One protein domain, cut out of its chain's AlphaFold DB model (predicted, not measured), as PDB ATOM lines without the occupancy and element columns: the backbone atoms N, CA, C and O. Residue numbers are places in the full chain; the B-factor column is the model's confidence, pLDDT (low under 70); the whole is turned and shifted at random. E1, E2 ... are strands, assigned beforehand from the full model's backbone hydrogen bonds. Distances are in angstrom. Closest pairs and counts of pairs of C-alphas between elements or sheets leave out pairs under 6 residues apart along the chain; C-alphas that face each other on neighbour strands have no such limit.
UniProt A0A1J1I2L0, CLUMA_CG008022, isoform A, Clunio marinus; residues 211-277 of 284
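This is residues 211 to 277 of the 284 residues of the protein "CLUMA_CG008022, isoform A" of Clunio marinus (UniProt A0A1J1I2L0). What does the model look like? It has little regular structure: a rod of three small two-stranded hairpins, E1-E2, E3-E4 and E5-E6, strung one after another along the longest axis. What makes it up? The printed part has 67 residues, 22 in six named strands, E1 to E6 in order, with no named helix: all strand, each sheet antiparallel. It is loose, with a radius of gyration of the C-alphas of 15.5 A and spans of 49 by 23 by 16 A.

Which strands pair? E1, residues 220 to 223, and E2, residues 228 to 231, form an antiparallel hairpin at 140 degrees; N 221 and O 230, 2.9 A apart, are within hydrogen-bond range. E3, residues 247 to 250, and E4, residues 255 to 258, form another at 137 degrees, with N 248 and O 257 at 2.9 A. E5, residues 267 to 269, and E6, residues 274 to 276, form the third at 135 degrees, with N 267 and O 276 at 2.8 A. Do different hairpins meet? Their strands are apart.

Where do the strands begin and end? C-alpha 220 is at (-28.228, 24.037, 42.461) and C-alpha 276 at (-10.223, 38.424, 17.074). How long are the longer ones? E1 to E4 measure 9.2, 9.8, 9.4 and 9.9 A.

How far does it reach? The two farthest C-alphas, of Ser 226 and Pro 265, are 49.6 A apart. Which link is long? E2 to E3, residues 232 to 246. Is it whole and confident? The printed part has no cut, and no printed residue is under 70 in pLDDT.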
ATOM      1  N   ALA A 211     -18.583  17.489  51.247       81.81
ATOM      2  CA  ALA A 211     -18.918  17.749  49.852       81.81
ATOM      3  C   ALA A 211     -18.591  16.577  48.906       81.81
ATOM      4  O   ALA A 211     -19.190  16.483  47.837       81.81
ATOM      5  N   SER A 212     -17.709  15.636  49.282       81.12
ATOM      6  CA  SER A 212     -17.418  14.457  48.448       81.12
ATOM      7  C   SER A 212     -18.592  13.473  48.347       81.12
ATOM      8  O   SER A 212     -18.606  12.619  47.460       81.12
ATOM      9  N   ARG A 213     -19.596  13.595  49.230       80.88
ATOM     10  CA  ARG A 213     -20.791  12.733  49.276       80.88
ATOM     11  C   ARG A 213     -22.034  13.353  48.650       80.88
ATOM     12  O   ARG A 213     -23.064  12.681  48.596       80.88
ATOM     13  N   ILE A 214     -21.972  14.612  48.218       82.56
ATOM     14  CA  ILE A 214     -23.151  15.379  47.805       82.56
ATOM     15  C   ILE A 214     -22.989  15.831  46.356       82.56
ATOM     16  O   ILE A 214     -22.169  16.687  46.036       82.56
ATOM     17  N   LEU A 215     -23.812  15.261  45.479       83.00
ATOM     18  CA  LEU A 215     -23.918  15.656  44.078       83.00
ATOM     19  C   LEU A 215     -25.200  16.470  43.898       83.00
ATOM     20  O   LEU A 215     -26.298  15.915  43.865       83.00
ATOM     21  N   CYS A 216     -25.052  17.789  43.804       84.44
ATOM     22  CA  CYS A 216     -26.160  18.692  43.512       84.44
ATOM     23  C   CYS A 216     -26.528  18.665  42.020       84.44
ATOM     24  O   CYS A 216     -25.699  18.361  41.161       84.44
ATOM     25  N   ALA A 217     -27.790  18.971  41.706       83.19
ATOM     26  CA  ALA A 217     -28.241  19.139  40.327       83.19
ATOM     27  C   ALA A 217     -27.622  20.406  39.711       83.19
ATOM     28  O   ALA A 217     -27.287  21.339  40.435       83.19
ATOM     29  N   ALA A 218     -27.498  20.462  38.381       77.00
ATOM     30  CA  ALA A 218     -26.796  21.546  37.680       77.00
ATOM     31  C   ALA A 218     -27.396  22.957  37.892       77.00
ATOM     32  O   ALA A 218     -26.725  23.950  37.637       77.00
ATOM     33  N   ASP A 219     -28.638  23.052  38.371       80.44
ATOM     34  CA  ASP A 219     -29.331  24.286  38.753       80.44
ATOM     35  C   ASP A 219     -29.298  24.556  40.275       80.44
ATOM     36  O   ASP A 219     -30.118  25.313  40.798       80.44
ATOM     37  N   SER A 220     -28.371  23.930  41.005       82.62
ATOM     38  CA  SER A 220     -28.228  24.037  42.461       82.62
ATOM     39  C   SER A 220     -26.766  23.966  42.912       82.62
ATOM     40  O   SER A 220     -25.943  23.295  42.293       82.62
ATOM     41  N   TYR A 221     -26.444  24.642  44.013       83.75
ATOM     42  CA  TYR A 221     -25.124  24.629  44.644       83.75
ATOM     43  C   TYR A 221     -25.194  23.954  46.016       83.75
ATOM     44  O   TYR A 221     -26.247  23.938  46.654       83.75
ATOM     45  N   LEU A 222     -24.074  23.404  46.487       85.38
ATOM     46  CA  LEU A 222     -23.965  22.929  47.864       85.38
ATOM     47  C   LEU A 222     -23.744  24.124  48.794       85.38
ATOM     48  O   LEU A 222     -22.700  24.771  48.726       85.38
ATOM     49  N   ASP A 223     -24.705  24.397  49.670       84.00
ATOM     50  CA  ASP A 223     -24.505  25.319  50.784       84.00
ATOM     51  C   ASP A 223     -23.704  24.620  51.903       84.00
ATOM     52  O   ASP A 223     -24.164  23.592  52.413       84.00
ATOM     53  N   PRO A 224     -22.526  25.136  52.307       80.50
ATOM     54  CA  PRO A 224     -21.725  24.530  53.365       80.50
ATOM     55  C   PRO A 224     -22.334  24.675  54.769       80.50
ATOM     56  O   PRO A 224     -21.992  23.868  55.633       80.50
ATOM     57  N   GLU A 225     -23.222  25.648  55.021       81.31
ATOM     58  CA  GLU A 225     -23.794  25.880  56.361       81.31
ATOM     59  C   GLU A 225     -24.950  24.926  56.692       81.31
ATOM     60  O   GLU A 225     -25.015  24.395  57.801       81.31
ATOM     61  N   SER A 226     -25.841  24.646  55.736       82.44
ATOM     62  CA  SER A 226     -26.887  23.615  55.861       82.44
ATOM     63  C   SER A 226     -26.463  22.235  55.345       82.44
ATOM     64  O   SER A 226     -27.185  21.253  55.548       82.44
ATOM     65  N   CYS A 227     -25.307  22.144  54.675       86.56
ATOM     66  CA  CYS A 227     -24.801  20.946  53.996       86.56
ATOM     67  C   CYS A 227     -25.857  20.304  53.075       86.56
ATOM     68  O   CYS A 227     -26.094  19.094  53.094       86.56
ATOM     69  N   SER A 228     -26.548  21.157  52.313       86.44
ATOM     70  CA  SER A 228     -27.697  20.813  51.469       86.44
ATOM     71  C   SER A 228     -27.601  21.495  50.100       86.44
ATOM     72  O   SER A 228     -27.004  22.562  49.963       86.44
ATOM     73  N   CYS A 229     -28.206  20.894  49.074       86.81
ATOM     74  CA  CYS A 229     -28.260  21.493  47.739       86.81
ATOM     75  C   CYS A 229     -29.345  22.576  47.674       86.81
ATOM     76  O   CYS A 229     -30.539  22.271  47.724       86.81
ATOM     77  N   VAL A 230     -28.932  23.833  47.537       86.81
ATOM     78  CA  VAL A 230     -29.808  25.002  47.410       86.81
ATOM     79  C   VAL A 230     -29.906  25.384  45.934       86.81
ATOM     80  O   VAL A 230     -28.901  25.447  45.226       86.81
ATOM     81  N   LYS A 231     -31.126  25.614  45.436       86.88
ATOM     82  CA  LYS A 231     -31.353  26.000  44.035       86.88
ATOM     83  C   LYS A 231     -30.725  27.370  43.752       86.88
ATOM     84  O   LYS A 231     -30.842  28.281  44.565       86.88
ATOM     85  N   LEU A 232     -30.112  27.527  42.582       81.19
ATOM     86  CA  LEU A 232     -29.647  28.819  42.089       81.19
ATOM     87  C   LEU A 232     -30.862  29.717  41.794       81.19
ATOM     88  O   LEU A 232     -31.648  29.451  40.884       81.19
ATOM     89  N   THR A 233     -31.023  30.767  42.597       80.50
ATOM     90  CA  THR A 233     -32.050  31.805  42.443       80.50
ATOM     91  C   THR A 233     -31.399  33.182  42.586       80.50
ATOM     92  O   THR A 233     -30.714  33.387  43.590       80.50
ATOM     93  N   PRO A 234     -31.610  34.131  41.654       79.94
ATOM     94  CA  PRO A 234     -31.050  35.477  41.767       79.94
ATOM     95  C   PRO A 234     -31.481  36.203  43.059       79.94
ATOM     96  O   PRO A 234     -32.666  36.145  43.406       79.94
ATOM     97  N   PRO A 235     -30.574  36.919  43.754       77.38
ATOM     98  CA  PRO A 235     -29.137  37.009  43.488       77.38
ATOM     99  C   PRO A 235     -28.392  35.746  43.958       77.38
ATOM    100  O   PRO A 235     -28.444  35.377  45.132       77.38
ATOM    101  N   CYS A 236     -27.667  35.095  43.052       80.50
ATOM    102  CA  CYS A 236     -26.917  33.878  43.356       80.50
ATOM    103  C   CYS A 236     -25.608  34.160  44.120       80.50
ATOM    104  O   CYS A 236     -24.954  35.178  43.868       80.50
ATOM    105  N   PRO A 237     -25.164  33.240  45.004       76.94
ATOM    106  CA  PRO A 237     -23.894  33.382  45.718       76.94
ATOM    107  C   PRO A 237     -22.704  33.389  44.743       76.94
ATOM    108  O   PRO A 237     -22.817  32.809  43.659       76.94
ATOM    109  N   PRO A 238     -21.555  33.992  45.105       79.62
ATOM    110  CA  PRO A 238     -20.368  34.005  44.253       79.62
ATOM    111  C   PRO A 238     -19.893  32.593  43.890       79.62
ATOM    112  O   PRO A 238     -19.659  31.769  44.774       79.62
ATOM    113  N   GLN A 239     -19.703  32.332  42.597       78.25
ATOM    114  CA  GLN A 239     -19.079  31.111  42.079       78.25
ATOM    115  C   GLN A 239     -17.784  31.446  41.333       78.25
ATOM    116  O   GLN A 239     -17.589  32.571  40.874       78.25
ATOM    117  N   ASN A 240     -16.885  30.467  41.209       80.06
ATOM    118  CA  ASN A 240     -15.630  30.646  40.480       80.06
ATOM    119  C   ASN A 240     -15.775  30.218  39.010       80.06
ATOM    120  O   ASN A 240     -16.045  29.051  38.730       80.06
ATOM    121  N   CYS A 241     -15.511  31.127  38.070       82.06
ATOM    122  CA  CYS A 241     -15.658  30.902  36.625       82.06
ATOM    123  C   CYS A 241     -14.478  30.154  35.975       82.06
ATOM    124  O   CYS A 241     -14.079  30.421  34.841       82.06
ATOM    125  N   GLY A 242     -13.925  29.176  36.693       79.12
ATOM    126  CA  GLY A 242     -12.778  28.386  36.259       79.12
ATOM    127  C   GLY A 242     -11.446  29.126  36.406       79.12
ATOM    128  O   GLY A 242     -11.217  29.840  37.377       79.12
ATOM    129  N   ILE A 243     -10.530  28.885  35.465       79.06
ATOM    130  CA  ILE A 243      -9.143  29.391  35.509       79.06
ATOM    131  C   ILE A 243      -8.979  30.682  34.682       79.06
ATOM    132  O   ILE A 243      -7.992  31.393  34.842       79.06
ATOM    133  N   ASN A 244      -9.931  31.004  33.796       78.88
ATOM    134  CA  ASN A 244      -9.833  32.172  32.924       78.88
ATOM    135  C   ASN A 244     -10.376  33.441  33.624       78.88
ATOM    136  O   ASN A 244     -11.589  33.528  33.814       78.88
ATOM    137  N   PRO A 245      -9.532  34.441  33.954       79.94
ATOM    138  CA  PRO A 245      -9.956  35.667  34.641       79.94
ATOM    139  C   PRO A 245     -10.823  36.599  33.775       79.94
ATOM    140  O   PRO A 245     -11.397  37.552  34.301       79.94
ATOM    141  N   ASP A 246     -10.923  36.347  32.464       85.50
ATOM    142  CA  ASP A 246     -11.790  37.114  31.565       85.50
ATOM    143  C   ASP A 246     -13.288  36.777  31.733       85.50
ATOM    144  O   ASP A 246     -14.134  37.558  31.293       85.50
ATOM    145  N   TYR A 247     -13.631  35.646  32.366       86.06
ATOM    146  CA  TYR A 247     -15.009  35.318  32.752       86.06
ATOM    147  C   TYR A 247     -15.264  35.725  34.206       86.06
ATOM    148  O   TYR A 247     -14.502  35.372  35.105       86.06
ATOM    149  N   GLN A 248     -16.365  36.432  34.448       86.62
ATOM    150  CA  GLN A 248     -16.791  36.868  35.777       86.62
ATOM    151  C   GLN A 248     -18.183  36.321  36.095       86.62
ATOM    152  O   GLN A 248     -19.015  36.139  35.207       86.62
ATOM    153  N   TRP A 249     -18.431  36.035  37.371       85.50
ATOM    154  CA  TRP A 249     -19.724  35.537  37.825       85.50
ATOM    155  C   TRP A 249     -20.735  36.678  37.914       85.50
ATOM    156  O   TRP A 249     -20.547  37.614  38.693       85.50
ATOM    157  N   ASN A 250     -21.815  36.581  37.145       84.44
ATOM    158  CA  ASN A 250     -22.950  37.482  37.241       84.44
ATOM    159  C   ASN A 250     -23.976  36.893  38.240       84.44
ATOM    160  O   ASN A 250     -24.543  35.827  37.979       84.44
ATOM    161  N   PRO A 251     -24.231  37.553  39.391       81.94
ATOM    162  CA  PRO A 251     -25.152  37.048  40.408       81.94
ATOM    163  C   PRO A 251     -26.629  37.163  40.000       81.94
ATOM    164  O   PRO A 251     -27.455  36.433  40.546       81.94
ATOM    165  N   ASP A 252     -26.970  38.040  39.051       84.88
ATOM    166  CA  ASP A 252     -28.348  38.282  38.609       84.88
ATOM    167  C   ASP A 252     -28.790  37.285  37.525       84.88
ATOM    168  O   ASP A 252     -29.958  36.898  37.480       84.88
ATOM    169  N   SER A 253     -27.862  36.826  36.674       81.81
ATOM    170  CA  SER A 253     -28.102  35.751  35.695       81.81
ATOM    171  C   SER A 253     -27.734  34.356  36.215       81.81
ATOM    172  O   SER A 253     -28.172  33.356  35.643       81.81
ATOM    173  N   CYS A 254     -26.953  34.282  37.301       81.62
ATOM    174  CA  CYS A 254     -26.361  33.058  37.848       81.62
ATOM    175  C   CYS A 254     -25.478  32.313  36.826       81.62
ATOM    176  O   CYS A 254     -25.509  31.081  36.750       81.62
ATOM    177  N   GLN A 255     -24.723  33.057  36.009       82.44
ATOM    178  CA  GLN A 255     -23.864  32.523  34.946       82.44
ATOM    179  C   GLN A 255     -22.483  33.196  34.916       82.44
ATOM    180  O   GLN A 255     -22.272  34.284  35.449       82.44
ATOM    181  N   CYS A 256     -21.528  32.522  34.272       84.19
ATOM    182  CA  CYS A 256     -20.197  33.057  34.001       84.19
ATOM    183  C   CYS A 256     -20.187  33.807  32.670       84.19
ATOM    184  O   CYS A 256     -20.271  33.197  31.605       84.19
ATOM    185  N   GLU A 257     -20.056  35.126  32.731       87.06
ATOM    186  CA  GLU A 257     -20.137  36.020  31.578       87.06
ATOM    187  C   GLU A 257     -18.757  36.588  31.229       87.06
ATOM    188  O   GLU A 257     -17.936  36.875  32.100       87.06
ATOM    189  N   CYS A 258     -18.483  36.740  29.934       86.69
ATOM    190  CA  CYS A 258     -17.217  37.287  29.452       86.69
ATOM    191  C   CYS A 258     -17.154  38.802  29.720       86.69
ATOM    192  O   CYS A 258     -17.814  39.588  29.041       86.69
ATOM    193  N   ALA A 259     -16.338  39.219  30.689       85.19
ATOM    194  CA  ALA A 259     -16.146  40.620  31.085       85.19
ATOM    195  C   ALA A 259     -15.063  41.349  30.258       85.19
ATOM    196  O   ALA A 259     -14.800  42.541  30.456       85.19
ATOM    197  N   LYS A 260     -14.415  40.624  29.339       85.19
ATOM    198  CA  LYS A 260     -13.321  41.098  28.488       85.19
ATOM    199  C   LYS A 260     -13.743  42.256  27.589       85.19
ATOM    200  O   LYS A 260     -14.808  42.241  26.979       85.19
ATOM    201  N   LYS A 261     -12.856  43.240  27.446       83.94
ATOM    202  CA  LYS A 261     -13.020  44.373  26.528       83.94
ATOM    203  C   LYS A 261     -11.935  44.300  25.461       83.94
ATOM    204  O   LYS A 261     -10.771  44.106  25.789       83.94
ATOM    205  N   CYS A 262     -12.332  44.438  24.200       84.44
ATOM    206  CA  CYS A 262     -11.422  44.409  23.059       84.44
ATOM    207  C   CYS A 262     -11.157  45.824  22.544       84.44
ATOM    208  O   CYS A 262     -12.071  46.645  22.477       84.44
ATOM    209  N   GLU A 263      -9.912  46.094  22.164       84.75
ATOM    210  CA  GLU A 263      -9.528  47.346  21.514       84.75
ATOM    211  C   GLU A 263      -9.730  47.246  19.997       84.75
ATOM    212  O   GLU A 263      -9.405  46.229  19.371       84.75
ATOM    213  N   ALA A 264     -10.275  48.309  19.399       80.69
ATOM    214  CA  ALA A 264     -10.527  48.375  17.963       80.69
ATOM    215  C   ALA A 264      -9.207  48.244  17.165       80.69
ATOM    216  O   ALA A 264      -8.205  48.842  17.556       80.69
ATOM    217  N   PRO A 265      -9.183  47.497  16.043       81.38
ATOM    218  CA  PRO A 265     -10.334  46.965  15.304       81.38
ATOM    219  C   PRO A 265     -10.869  45.607  15.800       81.38
ATOM    220  O   PRO A 265     -11.778  45.066  15.177       81.38
ATOM    221  N   SER A 266     -10.320  45.031  16.874       81.56
ATOM    222  CA  SER A 266     -10.632  43.658  17.299       81.56
ATOM    223  C   SER A 266     -12.054  43.516  17.849       81.56
ATOM    224  O   SER A 266     -12.490  44.302  18.689       81.56
ATOM    225  N   VAL A 267     -12.755  42.462  17.433       84.62
ATOM    226  CA  VAL A 267     -14.124  42.139  17.863       84.62
ATOM    227  C   VAL A 267     -14.089  41.032  18.918       84.62
ATOM    228  O   VAL A 267     -13.329  40.071  18.795       84.62
ATOM    229  N   LEU A 268     -14.916  41.156  19.959       83.31
ATOM    230  CA  LEU A 268     -15.075  40.115  20.973       83.31
ATOM    231  C   LEU A 268     -15.938  38.968  20.434       83.31
ATOM    232  O   LEU A 268     -17.115  39.168  20.139       83.31
ATOM    233  N   VAL A 269     -15.388  37.756  20.398       85.06
ATOM    234  CA  VAL A 269     -16.170  36.523  20.260       85.06
ATOM    235  C   VAL A 269     -16.488  36.019  21.665       85.06
ATOM    236  O   VAL A 269     -15.615  35.494  22.358       85.06
ATOM    237  N   SER A 270     -17.731  36.222  22.103       74.56
ATOM    238  CA  SER A 270     -18.185  35.949  23.475       74.56
ATOM    239  C   SER A 270     -18.135  34.466  23.854       74.56
ATOM    240  O   SER A 270     -17.765  34.152  24.982       74.56
ATOM    241  N   GLU A 271     -18.426  33.562  22.913       77.62
ATOM    242  CA  GLU A 271     -18.437  32.104  23.128       77.62
ATOM    243  C   GLU A 271     -17.094  31.559  23.641       77.62
ATOM    244  O   GLU A 271     -17.068  30.669  24.487       77.62
ATOM    245  N   ILE A 272     -15.981  32.128  23.165       81.38
ATOM    246  CA  ILE A 272     -14.605  31.754  23.542       81.38
ATOM    247  C   ILE A 272     -13.895  32.826  24.386       81.38
ATOM    248  O   ILE A 272     -12.743  32.637  24.778       81.38
ATOM    249  N   CYS A 273     -14.554  33.961  24.632       82.44
ATOM    250  CA  CYS A 273     -14.031  35.150  25.310       82.44
ATOM    251  C   CYS A 273     -12.652  35.614  24.781       82.44
ATOM    252  O   CYS A 273     -11.691  35.854  25.522       82.44
ATOM    253  N   GLN A 274     -12.540  35.736  23.454       84.88
ATOM    254  CA  GLN A 274     -11.322  36.182  22.768       84.88
ATOM    255  C   GLN A 274     -11.599  37.361  21.838       84.88
ATOM    256  O   GLN A 274     -12.656  37.456  21.221       84.88
ATOM    257  N   CYS A 275     -10.614  38.252  21.739       85.88
ATOM    258  CA  CYS A 275     -10.606  39.345  20.778       85.88
ATOM    259  C   CYS A 275      -9.971  38.842  19.483       85.88
ATOM    260  O   CYS A 275      -8.785  38.509  19.487       85.88
ATOM    261  N   LEU A 276     -10.737  38.782  18.395       85.06
ATOM    262  CA  LEU A 276     -10.223  38.424  17.074       85.06
ATOM    263  C   LEU A 276     -10.171  39.664  16.181       85.06
ATOM    264  O   LEU A 276     -11.063  40.515  16.224       85.06
ATOM    265  N   ALA A 277      -9.133  39.764  15.353       83.00
ATOM    266  CA  ALA A 277      -9.109  40.748  14.280       83.00
ATOM    267  C   ALA A 277     -10.224  40.427  13.261       83.00
ATOM    268  O   ALA A 277     -10.483  39.246  13.002       83.00
TER     269      ALA A 277